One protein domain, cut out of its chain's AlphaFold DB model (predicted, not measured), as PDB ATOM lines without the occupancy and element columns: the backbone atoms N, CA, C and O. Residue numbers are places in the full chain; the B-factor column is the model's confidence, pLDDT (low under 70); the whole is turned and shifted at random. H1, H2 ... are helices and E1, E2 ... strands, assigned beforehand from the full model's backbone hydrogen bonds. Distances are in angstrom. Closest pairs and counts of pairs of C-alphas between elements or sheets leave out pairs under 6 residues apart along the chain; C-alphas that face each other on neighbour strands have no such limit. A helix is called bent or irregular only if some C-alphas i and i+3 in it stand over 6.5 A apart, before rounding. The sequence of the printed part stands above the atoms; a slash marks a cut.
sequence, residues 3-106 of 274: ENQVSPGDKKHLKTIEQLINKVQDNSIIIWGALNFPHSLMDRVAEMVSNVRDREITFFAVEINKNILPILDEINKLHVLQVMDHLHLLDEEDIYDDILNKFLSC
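AT A GLANCE: This is residues 3 to 106 of the 274 residues of an uncharacterized protein of Bacillus akibai (strain ATCC 43226 / DSM 21942 / JCM 9157 / 1139) (UniProt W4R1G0). A twisted three-stranded sheet has two helices, H1 and H2, side by side over one face, while its other face is bare. Beyond one end of E2 and E3, a helical hairpin of H3 and H4 forms a small head that adds to the length. The printed part has 104 residues, in the order H1 E1 H2 E2 H3 H4 E3, and is of mixed class; the sheet, E1 E2 E3, is mixed. It is only just loose, close to compact, with a radius of gyration of the C-alphas of 15.8 A and spans of 46 by 26 by 23 A.

IN THESE COORDINATES: Residues 3 to 4 pair, parallel, with 32 to 33 of E1. H1, residues 11 to 23, begins at C-alpha (234.646, 281.848, 441.257) and is 18.6 A long. E1 is 28 to 34, 19.9 A; H2 39 to 50, 16.3 A; E2 57 to 64, 21.9 A; H3 68 to 75, 10.5 A; H4 83 to 92, 16.0 A. E3, 96 to 105, 23.9 A, bends by 51 degrees at residue 100 and ends at C-alpha (248.216, 291.048, 455.579).

HOW THE PARTS SIT: E1 and E2 are parallel, with N 32 and O 60 at 2.8 A. E2 and E3 are antiparallel, with N 61 and O 101 at 2.9 A. H1 and H2 make two layers with the sheet, helices on one face: H1 over E1 at a height of 10.4 A, H2 over E3 at 9.3 A. E1, H2, E2 form a strand-helix-strand unit, parallel strands joined through a helix, with a right-handed crossover. H1 and H2 touch, the C-alphas of Ile 21 and Val 49 closest at 7.2 A, at a shallow tilt of 10 degrees, the same way. H3 and H4 touch, the C-alphas of Ile 75 and Val 83 closest at 6.1 A, at a shallow tilt of 28 degrees, opposite ways; neither is on the sheet. H4 is irregular, C-alphas 85 and 88 being 7.1 A apart. Every O i to N i+4 pair is within hydrogen-bond range in H1 and H3, 7 of 8 in H2 and 1 of 6 in H4, where 4 of 7 O i to N i+3 pairs are.

THE WHOLE: The C-alphas farthest apart, of Arg 53 and His 79, are 47.1 A apart. The printed part has no cut and no long link. Residues 98 to 101, 104 and 106 have pLDDT under 70.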
ATOM      1  N   GLU A   3     247.811 276.932 444.537       85.00
ATOM      2  CA  GLU A   3     246.627 276.542 443.770       85.00
ATOM      3  C   GLU A   3     246.877 276.927 442.309       85.00
ATOM      4  O   GLU A   3     247.062 278.104 442.014       85.00
ATOM      5  N   ASN A   4     246.884 275.956 441.396       84.50
ATOM      6  CA  ASN A   4     247.077 276.200 439.965       84.50
ATOM      7  C   ASN A   4     245.818 275.799 439.191       84.50
ATOM      8  O   ASN A   4     245.243 274.739 439.442       84.50
ATOM      9  N   GLN A   5     245.430 276.618 438.215       87.81
ATOM     10  CA  GLN A   5     244.391 276.297 437.237       87.81
ATOM     11  C   GLN A   5     244.888 276.633 435.827       87.81
ATOM     12  O   GLN A   5     245.372 277.731 435.574       87.81
ATOM     13  N   VAL A   6     244.732 275.710 434.879       82.88
ATOM     14  CA  VAL A   6     245.091 275.910 433.457       82.88
ATOM     15  C   VAL A   6     243.982 276.635 432.677       82.88
ATOM     16  O   VAL A   6     243.780 276.427 431.486       82.88
ATOM     17  N   SER A   7     243.220 277.475 433.372       87.25
ATOM     18  CA  SER A   7     242.109 278.271 432.851       87.25
ATOM     19  C   SER A   7     242.189 279.703 433.394       87.25
ATOM     20  O   SER A   7     242.959 279.973 434.320       87.25
ATOM     21  N   PRO A   8     241.397 280.644 432.858       88.88
ATOM     22  CA  PRO A   8     241.166 281.932 433.506       88.88
ATOM     23  C   PRO A   8     240.705 281.807 434.965       88.88
ATOM     24  O   PRO A   8     240.014 280.851 435.326       88.88
ATOM     25  N   GLY A   9     241.030 282.826 435.766       87.62
ATOM     26  CA  GLY A   9     240.491 283.071 437.104       87.62
ATOM     27  C   GLY A   9     238.980 282.882 437.199       87.62
ATOM     28  O   GLY A   9     238.240 283.608 436.537       87.62
ATOM     29  N   ASP A  10     238.505 281.978 438.066       90.81
ATOM     30  CA  ASP A  10     237.072 281.754 438.268       90.81
ATOM     31  C   ASP A  10     236.610 281.824 439.740       90.81
ATOM     32  O   ASP A  10     237.385 281.899 440.699       90.81
ATOM     33  N   LYS A  11     235.283 281.800 439.929       90.50
ATOM     34  CA  LYS A  11     234.646 281.848 441.257       90.50
ATOM     35  C   LYS A  11     234.777 280.544 442.046       90.50
ATOM     36  O   LYS A  11     234.563 280.559 443.258       90.50
ATOM     37  N   LYS A  12     235.029 279.411 441.390       89.81
ATOM     38  CA  LYS A  12     235.156 278.106 442.046       89.81
ATOM     39  C   LYS A  12     236.500 278.035 442.762       89.81
ATOM     40  O   LYS A  12     236.518 277.756 443.957       89.81
ATOM     41  N   HIS A  13     237.582 278.367 442.069       90.06
ATOM     42  CA  HIS A  13     238.924 278.436 442.632       90.06
ATOM     43  C   HIS A  13     239.059 279.588 443.634       90.06
ATOM     44  O   HIS A  13     239.691 279.403 444.672       90.06
ATOM     45  N   LEU A  14     238.346 280.708 443.442       90.88
ATOM     46  CA  LEU A  14     238.259 281.756 444.468       90.88
ATOM     47  C   LEU A  14     237.768 281.216 445.826       90.88
ATOM     48  O   LEU A  14     238.309 281.596 446.861       90.88
ATOM     49  N   LYS A  15     236.780 280.308 445.846       91.56
ATOM     50  CA  LYS A  15     236.315 279.678 447.099       91.56
ATOM     51  C   LYS A  15     237.395 278.806 447.739       91.56
ATOM     52  O   LYS A  15     237.473 278.741 448.963       91.56
ATOM     53  N   THR A  16     238.218 278.133 446.937       89.81
ATOM     54  CA  THR A  16     239.380 277.389 447.442       89.81
ATOM     55  C   THR A  16     240.377 278.349 448.085       89.81
ATOM     56  O   THR A  16     240.784 278.121 449.220       89.81
ATOM     57  N   ILE A  17     240.703 279.462 447.418       91.81
ATOM     58  CA  ILE A  17     241.587 280.506 447.957       91.81
ATOM     59  C   ILE A  17     241.042 281.080 449.269       91.81
ATOM     60  O   ILE A  17     241.785 281.177 450.240       91.81
ATOM     61  N   GLU A  18     239.745 281.379 449.343       91.75
ATOM     62  CA  GLU A  18     239.082 281.835 450.571       91.75
ATOM     63  C   GLU A  18     239.259 280.826 451.719       91.75
ATOM     64  O   GLU A  18     239.593 281.191 452.846       91.75
ATOM     65  N   GLN A  19     239.094 279.530 451.443       89.44
ATOM     66  CA  GLN A  19     239.328 278.488 452.445       89.44
ATOM     67  C   GLN A  19     240.797 278.390 452.864       89.44
ATOM     68  O   GLN A  19     241.061 278.123 454.037       89.44
ATOM     69  N   LEU A  20     241.737 278.584 451.934       88.38
ATOM     70  CA  LEU A  20     243.168 278.586 452.230       88.38
ATOM     71  C   LEU A  20     243.520 279.774 453.127       88.38
ATOM     72  O   LEU A  20     244.032 279.548 454.218       88.38
ATOM     73  N   ILE A  21     243.155 281.000 452.736       88.12
ATOM     74  CA  ILE A  21     243.370 282.222 453.531       88.12
ATOM     75  C   ILE A  21     242.836 282.039 454.956       88.12
ATOM     76  O   ILE A  21     243.516 282.380 455.919       88.12
ATOM     77  N   ASN A  22     241.660 281.424 455.106       87.56
ATOM     78  CA  ASN A  22     241.053 281.211 456.416       87.56
ATOM     79  C   ASN A  22     241.763 280.162 457.292       87.56
ATOM     80  O   ASN A  22     241.671 280.241 458.519       87.56
ATOM     81  N   LYS A  23     242.459 279.185 456.701       86.50
ATOM     82  CA  LYS A  23     243.041 278.030 457.413       86.50
ATOM     83  C   LYS A  23     244.556 278.079 457.575       86.50
ATOM     84  O   LYS A  23     245.087 277.291 458.354       86.50
ATOM     85  N   VAL A  24     245.253 278.931 456.827       85.38
ATOM     86  CA  VAL A  24     246.713 279.009 456.908       85.38
ATOM     87  C   VAL A  24     247.190 279.497 458.275       85.38
ATOM     88  O   VAL A  24     246.501 280.244 458.976       85.38
ATOM     89  N   GLN A  25     248.388 279.041 458.640       83.94
ATOM     90  CA  GLN A  25     249.106 279.480 459.832       83.94
ATOM     91  C   GLN A  25     249.716 280.873 459.620       83.94
ATOM     92  O   GLN A  25     249.760 281.379 458.498       83.94
ATOM     93  N   ASP A  26     250.205 281.476 460.699       82.69
ATOM     94  CA  ASP A  26     250.945 282.737 460.654       82.69
ATOM     95  C   ASP A  26     252.201 282.637 459.767       82.69
ATOM     96  O   ASP A  26     252.802 281.565 459.665       82.69
ATOM     97  N   ASN A  27     252.586 283.740 459.122       80.44
ATOM     98  CA  ASN A  27     253.687 283.828 458.152       80.44
ATOM     99  C   ASN A  27     253.548 282.909 456.921       80.44
ATOM    100  O   ASN A  27     254.532 282.367 456.408       80.44
ATOM    101  N   SER A  28     252.325 282.702 456.427       84.31
ATOM    102  CA  SER A  28     252.085 281.808 455.286       84.31
ATOM    103  C   SER A  28     252.149 282.517 453.935       84.31
ATOM    104  O   SER A  28     251.621 283.614 453.754       84.31
ATOM    105  N   ILE A  29     252.715 281.826 452.941       87.12
ATOM    106  CA  ILE A  29     252.692 282.247 451.535       87.12
ATOM    107  C   ILE A  29     251.621 281.454 450.781       87.12
ATOM    108  O   ILE A  29     251.621 280.217 450.803       87.12
ATOM    109  N   ILE A  30     250.728 282.155 450.087       88.38
ATOM    110  CA  ILE A  30     249.697 281.593 449.208       88.38
ATOM    111  C   ILE A  30     249.976 282.057 447.776       88.38
ATOM    112  O   ILE A  30     250.142 283.247 447.535       88.38
ATOM    113  N   ILE A  31     250.017 281.120 446.833       89.06
ATOM    114  CA  ILE A  31     250.228 281.389 445.407       89.06
ATOM    115  C   ILE A  31     249.015 280.862 444.638       89.06
ATOM    116  O   ILE A  31     248.670 279.687 444.779       89.06
ATOM    117  N   TRP A  32     248.376 281.718 443.840       91.94
ATOM    118  CA  TRP A  32     247.326 281.341 442.894       91.94
ATOM    119  C   TRP A  32     247.838 281.534 441.464       91.94
ATOM    120  O   TRP A  32     248.079 282.665 441.050       91.94
ATOM    121  N   GLY A  33     248.011 280.437 440.724       90.62
ATOM    122  CA  GLY A  33     248.395 280.432 439.311       90.62
ATOM    123  C   GLY A  33     247.187 280.286 438.381       90.62
ATOM    124  O   GLY A  33     246.380 279.378 438.590       90.62
ATOM    125  N   ALA A  34     247.052 281.143 437.362       91.25
ATOM    126  CA  ALA A  34     245.981 281.077 436.351       91.25
ATOM    127  C   ALA A  34     246.415 281.657 434.995       91.25
ATOM    128  O   ALA A  34     247.359 282.429 434.947       91.25
ATOM    129  N   LEU A  35     245.693 281.378 433.902       88.00
ATOM    130  CA  LEU A  35     246.009 281.957 432.576       88.00
ATOM    131  C   LEU A  35     245.740 283.464 432.453       88.00
ATOM    132  O   LEU A  35     246.127 284.065 431.457       88.00
ATOM    133  N   ASN A  36     244.949 284.021 433.370       88.75
ATOM    134  CA  ASN A  36     244.733 285.447 433.610       88.75
ATOM    135  C   ASN A  36     243.833 285.610 434.846       88.75
ATOM    136  O   ASN A  36     243.207 284.646 435.309       88.75
ATOM    137  N   PHE A  37     243.707 286.843 435.341       86.81
ATOM    138  CA  PHE A  37     242.814 287.176 436.447       86.81
ATOM    139  C   PHE A  37     241.877 288.335 436.096       86.81
ATOM    140  O   PHE A  37     242.335 289.448 435.837       86.81
ATOM    141  N   PRO A  38     240.550 288.128 436.151       87.62
ATOM    142  CA  PRO A  38     239.598 289.230 436.148       87.62
ATOM    143  C   PRO A  38     239.825 290.164 437.345       87.62
ATOM    144  O   PRO A  38     239.893 289.697 438.485       87.62
ATOM    145  N   HIS A  39     239.845 291.481 437.109       85.62
ATOM    146  CA  HIS A  39     240.030 292.495 438.162       85.62
ATOM    147  C   HIS A  39     239.089 292.301 439.359       85.62
ATOM    148  O   HIS A  39     239.531 292.323 440.501       85.62
ATOM    149  N   SER A  40     237.817 291.983 439.103       87.75
ATOM    150  CA  SER A  40     236.818 291.768 440.156       87.75
ATOM    151  C   SER A  40     237.139 290.608 441.108       87.75
ATOM    152  O   SER A  40     236.680 290.609 442.250       87.75
ATOM    153  N   LEU A  41     237.911 289.605 440.667       88.38
ATOM    154  CA  LEU A  41     238.392 288.542 441.552       88.38
ATOM    155  C   LEU A  41     239.576 289.024 442.389       88.38
ATOM    156  O   LEU A  41     239.641 288.693 443.570       88.38
ATOM    157  N   MET A  42     240.475 289.818 441.804       89.50
ATOM    158  CA  MET A  42     241.627 290.377 442.514       89.50
ATOM    159  C   MET A  42     241.205 291.366 443.597       89.50
ATOM    160  O   MET A  42     241.719 291.269 444.707       89.50
ATOM    161  N   ASP A  43     240.215 292.220 443.333       87.12
ATOM    162  CA  ASP A  43     239.659 293.139 444.337       87.12
ATOM    163  C   ASP A  43     239.118 292.375 445.550       87.12
ATOM    164  O   ASP A  43     239.355 292.736 446.702       87.12
ATOM    165  N   ARG A  44     238.442 291.252 445.294       88.38
ATOM    166  CA  ARG A  44     237.882 290.416 446.352       88.38
ATOM    167  C   ARG A  44     238.958 289.669 447.139       88.38
ATOM    168  O   ARG A  44     238.820 289.510 448.348       88.38
ATOM    169  N   VAL A  45     240.023 289.202 446.483       88.56
ATOM    170  CA  VAL A  45     241.180 288.614 447.182       88.56
ATOM    171  C   VAL A  45     241.895 289.671 448.022       88.56
ATOM    172  O   VAL A  45     242.227 289.387 449.170       88.56
ATOM    173  N   ALA A  46     242.075 290.883 447.496       87.06
ATOM    174  CA  ALA A  46     242.662 291.999 448.228       87.06
ATOM    175  C   ALA A  46     241.866 292.306 449.503       87.06
ATOM    176  O   ALA A  46     242.445 292.373 450.585       87.06
ATOM    177  N   GLU A  47     240.536 292.393 449.390       88.62
ATOM    178  CA  GLU A  47     239.632 292.561 450.529       88.62
ATOM    179  C   GLU A  47     239.798 291.421 451.546       88.62
ATOM    180  O   GLU A  47     240.022 291.675 452.730       88.62
ATOM    181  N   MET A  48     239.764 290.162 451.093       89.88
ATOM    182  CA  MET A  48     239.928 288.996 451.965       89.88
ATOM    183  C   MET A  48     241.253 289.015 452.731       89.88
ATOM    184  O   MET A  48     241.246 288.794 453.938       89.88
ATOM    185  N   VAL A  49     242.372 289.289 452.053       87.81
ATOM    186  CA  VAL A  49     243.697 289.353 452.686       87.81
ATOM    187  C   VAL A  49     243.776 290.535 453.654       87.81
ATOM    188  O   VAL A  49     244.255 290.360 454.766       87.81
ATOM    189  N   SER A  50     243.248 291.707 453.285       84.44
ATOM    190  CA  SER A  50     243.256 292.902 454.148       84.44
ATOM    191  C   SER A  50     242.405 292.767 455.417       84.44
ATOM    192  O   SER A  50     242.657 293.445 456.410       84.44
ATOM    193  N   ASN A  51     241.400 291.886 455.401       87.19
ATOM    194  CA  ASN A  51     240.528 291.628 456.545       87.19
ATOM    195  C   ASN A  51     241.134 290.655 457.565       87.19
ATOM    196  O   ASN A  51     240.581 290.486 458.655       87.19
ATOM    197  N   VAL A  52     242.252 290.010 457.234       86.31
ATOM    198  CA  VAL A  52     242.994 289.170 458.172       86.31
ATOM    199  C   VAL A  52     243.785 290.078 459.113       86.31
ATOM    200  O   VAL A  52     244.499 290.967 458.670       86.31
ATOM    201  N   ARG A  53     243.628 289.887 460.427       82.81
ATOM    202  CA  ARG A  53     244.270 290.741 461.450       82.81
ATOM    203  C   ARG A  53     245.154 289.977 462.423       82.81
ATOM    204  O   ARG A  53     246.024 290.553 463.066       82.81
ATOM    205  N   ASP A  54     244.909 288.681 462.559       82.56
ATOM    206  CA  ASP A  54     245.512 287.803 463.555       82.56
ATOM    207  C   ASP A  54     246.780 287.092 463.059       82.56
ATOM    208  O   ASP A  54     247.467 286.446 463.852       82.56
ATOM    209  N   ARG A  55     247.099 287.219 461.766       85.25
ATOM    210  CA  ARG A  55     248.215 286.534 461.103       85.25
ATOM    211  C   ARG A  55     248.745 287.303 459.895       85.25
ATOM    212  O   ARG A  55     248.010 288.010 459.201       85.25
ATOM    213  N   GLU A  56     250.018 287.089 459.613       84.06
ATOM    214  CA  GLU A  56     250.706 287.545 458.418       84.06
ATOM    215  C   GLU A  56     250.511 286.540 457.277       84.06
ATOM    216  O   GLU A  56     250.790 285.342 457.394       84.06
ATOM    217  N   ILE A  57     250.003 287.038 456.150       86.69
ATOM    218  CA  ILE A  57     249.803 286.257 454.928       86.69
ATOM    219  C   ILE A  57     250.365 287.058 453.764       86.69
ATOM    220  O   ILE A  57     249.986 288.210 453.555       86.69
ATOM    221  N   THR A  58     251.216 286.413 452.970       86.56
ATOM    222  CA  THR A  58     251.618 286.922 451.659       86.56
ATOM    223  C   THR A  58     250.882 286.154 450.575       86.56
ATOM    224  O   THR A  58     251.028 284.938 450.463       86.56
ATOM    225  N   PHE A  59     250.112 286.860 449.757       89.44
ATOM    226  CA  PHE A  59     249.415 286.290 448.614       89.44
ATOM    227  C   PHE A  59     250.055 286.748 447.300       89.44
ATOM    228  O   PHE A  59     250.314 287.939 447.130       89.44
ATOM    229  N   PHE A  60     250.235 285.820 446.360       87.75
ATOM    230  CA  PHE A  60     250.687 286.077 444.992       87.75
ATOM    231  C   PHE A  60     249.661 285.567 443.974       87.75
ATOM    232  O   PHE A  60     249.283 284.396 444.019       87.75
ATOM    233  N   ALA A  61     249.256 286.424 443.035       87.56
ATOM    234  CA  ALA A  61     248.607 286.008 441.792       87.56
ATOM    235  C   ALA A  61     249.666 285.929 440.690       87.56
ATOM    236  O   ALA A  61     250.360 286.918 440.439       87.56
ATOM    237  N   VAL A  62     249.791 284.769 440.052       89.62
ATOM    238  CA  VAL A  62     250.828 284.496 439.049       89.62
ATOM    239  C   VAL A  62     250.163 284.078 437.740       89.62
ATOM    240  O   VAL A  62     249.324 283.173 437.740       89.62
ATOM    241  N   GLU A  63     250.493 284.748 436.636       87.38
ATOM    242  CA  GLU A  63     249.989 284.355 435.317       87.38
ATOM    243  C   GLU A  63     250.800 283.169 434.784       87.38
ATOM    244  O   GLU A  63     252.030 283.167 434.811       87.38
ATOM    245  N   ILE A  64     250.097 282.129 434.350       87.75
ATOM    246  CA  ILE A  64     250.687 280.943 433.738       87.75
ATOM    247  C   ILE A  64     250.943 281.237 432.262       87.75
ATOM    248  O   ILE A  64     250.018 281.654 431.553       87.75
ATOM    249  N   ASN A  65     252.161 280.941 431.808       87.56
ATOM    250  CA  ASN A  65     252.555 281.095 430.415       87.56
ATOM    251  C   ASN A  65     251.676 280.231 429.506       87.56
ATOM    252  O   ASN A  65     251.612 279.011 429.643       87.56
ATOM    253  N   LYS A  66     250.982 280.857 428.552       88.31
ATOM    254  CA  LYS A  66     250.080 280.149 427.625       88.31
ATOM    255  C   LYS A  66     250.826 279.183 426.697       88.31
ATOM    256  O   LYS A  66     250.209 278.223 426.229       88.31
ATOM    257  N   ASN A  67     252.122 279.392 426.465       88.88
ATOM    258  CA  ASN A  67     252.956 278.533 425.621       88.88
ATOM    259  C   ASN A  67     253.182 277.143 426.227       88.88
ATOM    260  O   ASN A  67     253.487 276.211 425.489       88.88
ATOM    261  N   ILE A  68     252.951 276.959 427.534       89.25
ATOM    262  CA  ILE A  68     253.042 275.626 428.143       89.25
ATOM    263  C   ILE A  68     251.843 274.744 427.792       89.25
ATOM    264  O   ILE A  68     251.925 273.529 427.937       89.25
ATOM    265  N   LEU A  69     250.706 275.322 427.375       90.06
ATOM    266  CA  LEU A  69     249.479 274.550 427.150       90.06
ATOM    267  C   LEU A  69     249.650 273.487 426.051       90.06
ATOM    268  O   LEU A  69     249.305 272.340 426.323       90.06
ATOM    269  N   PRO A  70     250.237 273.791 424.874       92.06
ATOM    270  CA  PRO A  70     250.583 272.766 423.889       92.06
ATOM    271  C   PRO A  70     251.467 271.644 424.448       92.06
ATOM    272  O   PRO A  70     251.201 270.476 424.176       92.06
ATOM    273  N   ILE A  71     252.469 271.975 425.270       92.56
ATOM    274  CA  ILE A  71     253.381 270.990 425.877       92.56
ATOM    275  C   ILE A  71     252.613 270.090 426.856       92.56
ATOM    276  O   ILE A  71     252.732 268.866 426.823       92.56
ATOM    277  N   LEU A  72     251.762 270.679 427.701       91.12
ATOM    278  CA  LEU A  72     250.893 269.930 428.608       91.12
ATOM    279  C   LEU A  72     249.902 269.040 427.846       91.12
ATOM    280  O   LEU A  72     249.640 267.921 428.283       91.12
ATOM    281  N   ASP A  73     249.375 269.498 426.710       92.25
ATOM    282  CA  ASP A  73     248.495 268.708 425.846       92.25
ATOM    283  C   ASP A  73     249.220 267.519 425.201       92.25
ATOM    284  O   ASP A  73     248.613 266.463 425.014       92.25
ATOM    285  N   GLU A  74     250.508 267.649 424.878       93.12
ATOM    286  CA  GLU A  74     251.341 266.528 424.434       93.12
ATOM    287  C   GLU A  74     251.584 265.528 425.565       93.12
ATOM    288  O   GLU A  74     251.330 264.335 425.390       93.12
ATOM    289  N   ILE A  75     251.964 266.007 426.752       93.31
ATOM    290  CA  ILE A  75     252.170 265.160 427.935       93.31
ATOM    291  C   ILE A  75     250.872 264.432 428.328       93.31
ATOM    292  O   ILE A  75     250.907 263.264 428.714       93.31
ATOM    293  N   ASN A  76     249.709 265.075 428.185       91.12
ATOM    294  CA  ASN A  76     248.401 264.482 428.489       91.12
ATOM    295  C   ASN A  76     248.014 263.312 427.565       91.12
ATOM    296  O   ASN A  76     247.129 262.531 427.923       91.12
ATOM    297  N   LYS A  77     248.653 263.177 426.395       93.06
ATOM    298  CA  LYS A  77     248.456 262.039 425.476       93.06
ATOM    299  C   LYS A  77     249.313 260.830 425.842       93.06
ATOM    300  O   LYS A  77     249.156 259.772 425.238       93.06
ATOM    301  N   LEU A  78     250.220 260.975 426.804       95.00
ATOM    302  CA  LEU A  78     251.086 259.896 427.246       95.00
ATOM    303  C   LEU A  78     250.383 259.000 428.265       95.00
ATOM    304  O   LEU A  78     249.547 259.432 429.068       95.00
ATOM    305  N   HIS A  79     250.796 257.738 428.292       94.94
ATOM    306  CA  HIS A  79     250.447 256.828 429.363       94.94
ATOM    307  C   HIS A  79     250.937 257.394 430.707       94.94
ATOM    308  O   HIS A  79     252.036 257.940 430.814       94.94
ATOM    309  N   VAL A  80     250.155 257.235 431.778       94.50
ATOM    310  CA  VAL A  80     250.409 257.899 433.073       94.50
ATOM    311  C   VAL A  80     251.791 257.604 433.674       94.50
ATOM    312  O   VAL A  80     252.337 258.428 434.406       94.50
ATOM    313  N   LEU A  81     252.364 256.439 433.368       94.19
ATOM    314  CA  LEU A  81     253.697 256.036 433.831       94.19
ATOM    315  C   LEU A  81     254.843 256.679 433.037       94.19
ATOM    316  O   LEU A  81     255.977 256.669 433.497       94.19
ATOM    317  N   GLN A  82     254.553 257.238 431.862       94.38
ATOM    318  CA  GLN A  82     255.522 257.926 431.009       94.38
ATOM    319  C   GLN A  82     255.567 259.432 431.288       94.38
ATOM    320  O   GLN A  82     256.559 260.077 430.961       94.38
ATOM    321  N   VAL A  83     254.533 259.990 431.932       93.31
ATOM    322  CA  VAL A  83     254.415 261.430 432.224       93.31
ATOM    323  C   VAL A  83     255.654 261.972 432.931       93.31
ATOM    324  O   VAL A  83     256.216 262.964 432.485       93.31
ATOM    325  N   MET A  84     256.111 261.309 434.000       91.44
ATOM    326  CA  MET A  84     257.249 261.791 434.798       91.44
ATOM    327  C   MET A  84     258.539 261.898 433.978       91.44
ATOM    328  O   MET A  84     259.312 262.825 434.189       91.44
ATOM    329  N   ASP A  85     258.748 260.984 433.027       91.12
ATOM    330  CA  ASP A  85     259.934 260.978 432.167       91.12
ATOM    331  C   ASP A  85     259.914 262.086 431.114       91.12
ATOM    332  O   ASP A  85     260.971 262.456 430.614       91.12
ATOM    333  N   HIS A  86     258.746 262.656 430.823       92.69
ATOM    334  CA  HIS A  86     258.560 263.710 429.823       92.69
ATOM    335  C   HIS A  86     258.324 265.093 430.444       92.69
ATOM    336  O   HIS A  86     258.147 266.063 429.716       92.69
ATOM    337  N   LEU A  87     258.364 265.227 431.777       90.06
ATOM    338  CA  LEU A  87     258.232 266.539 432.425       90.06
ATOM    339  C   LEU A  87     259.380 267.498 432.076       90.06
ATOM    340  O   LEU A  87     259.175 268.702 432.155       90.06
ATOM    341  N   HIS A  88     260.537 266.984 431.645       89.25
ATOM    342  CA  HIS A  88     261.669 267.796 431.180       89.25
ATOM    343  C   HIS A  88     261.328 268.669 429.961       89.25
ATOM    344  O   HIS A  88     261.997 269.664 429.722       89.25
ATOM    345  N   LEU A  89     260.270 268.339 429.208       87.88
ATOM    346  CA  LEU A  89     259.774 269.186 428.118       87.88
ATOM    347  C   LEU A  89     259.297 270.558 428.623       87.88
ATOM    348  O   LEU A  89     259.235 271.510 427.856       87.88
ATOM    349  N   LEU A  90     258.964 270.670 429.914       87.75
ATOM    350  CA  LEU A  90     258.602 271.940 430.545       87.75
ATOM    351  C   LEU A  90     259.821 272.797 430.906       87.75
ATOM    352  O   LEU A  90     259.634 273.963 431.223       87.75
ATOM    353  N   ASP A  91     261.043 272.255 430.866       85.50
ATOM    354  CA  ASP A  91     262.262 273.016 431.179       85.50
ATOM    355  C   ASP A  91     262.644 273.987 430.043       85.50
ATOM    356  O   ASP A  91     263.481 274.870 430.235       85.50
ATOM    357  N   GLU A  92     262.050 273.818 428.857       81.75
ATOM    358  CA  GLU A  92     262.303 274.643 427.669       81.75
ATOM    359  C   GLU A  92     261.555 275.986 427.695       81.75
ATOM    360  O   GLU A  92     261.925 276.906 426.966       81.75
ATOM    361  N   GLU A  93     260.536 276.116 428.547       82.19
ATOM    362  CA  GLU A  93     259.664 277.288 428.632       82.19
ATOM    363  C   GLU A  93     259.526 277.764 430.082       82.19
ATOM    364  O   GLU A  93     259.399 276.973 431.018       82.19
ATOM    365  N   ASP A  94     259.465 279.079 430.282       82.75
ATOM    366  CA  ASP A  94     259.118 279.627 431.592       82.75
ATOM    367  C   ASP A  94     257.662 279.267 431.927       82.75
ATOM    368  O   ASP A  94     256.737 279.623 431.201       82.75
ATOM    369  N   ILE A  95     257.433 278.566 433.043       79.88
ATOM    370  CA  ILE A  95     256.084 278.112 433.445       79.88
ATOM    371  C   ILE A  95     255.148 279.296 433.755       79.88
ATOM    372  O   ILE A  95     253.925 279.206 433.600       79.88
ATOM    373  N   TYR A  96     255.718 280.408 434.210       79.75
ATOM    374  CA  TYR A  96     254.999 281.586 434.670       79.75
ATOM    375  C   TYR A  96     255.490 282.820 433.916       79.75
ATOM    376  O   TYR A  96     256.693 283.062 433.886       79.75
ATOM    377  N   ASP A  97     254.559 283.598 433.361       74.69
ATOM    378  CA  ASP A  97     254.875 284.826 432.623       74.69
ATOM    379  C   ASP A  97     255.254 285.959 433.583       74.69
ATOM    380  O   ASP A  97     256.250 286.643 433.380       74.69
ATOM    381  N   ASP A  98     254.455 286.163 434.639       69.56
ATOM    382  CA  ASP A  98     254.618 287.300 435.547       69.56
ATOM    383  C   ASP A  98     253.885 287.115 436.888       69.56
ATOM    384  O   ASP A  98     252.863 286.427 437.000       69.56
ATOM    385  N   ILE A  99     254.372 287.810 437.923       67.94
ATOM    386  CA  ILE A  99     253.626 288.032 439.172       67.94
ATOM    387  C   ILE A  99     252.791 289.303 438.998       67.94
ATOM    388  O   ILE A  99     253.305 290.412 439.128       67.94
ATOM    389  N   LEU A 100     251.492 289.148 438.748       65.50
ATOM    390  CA  LEU A 100     250.596 290.280 438.495       65.50
ATOM    391  C   LEU A 100     250.285 291.078 439.765       65.50
ATOM    392  O   LEU A 100     250.310 292.309 439.765       65.50
ATOM    393  N   ASN A 101     249.991 290.381 440.866       66.06
ATOM    394  CA  ASN A 101     249.551 291.017 442.104       66.06
ATOM    395  C   ASN A 101     250.200 290.365 443.324       66.06
ATOM    396  O   ASN A 101     250.283 289.139 443.430       66.06
ATOM    397  N   LYS A 102     250.576 291.206 444.292       77.81
ATOM    398  CA  LYS A 102     251.020 290.800 445.626       77.81
ATOM    399  C   LYS A 102     250.163 291.501 446.675       77.81
ATOM    400  O   LYS A 102     250.109 292.728 446.694       77.81
ATOM    401  N   PHE A 103     249.538 290.733 447.564       70.12
ATOM    402  CA  PHE A 103     248.794 291.268 448.707       70.12
ATOM    403  C   PHE A 103     249.446 290.818 450.011       70.12
ATOM    404  O   PHE A 103     249.927 289.689 450.117       70.12
ATOM    405  N   LEU A 104     249.473 291.715 450.994       65.31
ATOM    406  CA  LEU A 104     250.088 291.492 452.297       65.31
ATOM    407  C   LEU A 104     249.066 291.792 453.391       65.31
ATOM    408  O   LEU A 104     248.475 292.870 453.405       65.31
ATOM    409  N   SER A 105     248.876 290.833 454.291       74.31
ATOM    410  CA  SER A 105     248.216 291.048 455.579       74.31
ATOM    411  C   SER A 105     249.288 291.364 456.611       74.31
ATOM    412  O   SER A 105     250.206 290.562 456.777       74.31
ATOM    413  N   CYS A 106     249.175 292.498 457.297       57.41
ATOM    414  CA  CYS A 106     250.056 292.847 458.407       57.41
ATOM    415  C   CYS A 106     249.312 292.624 459.721       57.41
ATOM    416  O   CYS A 106     248.180 293.080 459.885       57.41
TER     417      CYS A 106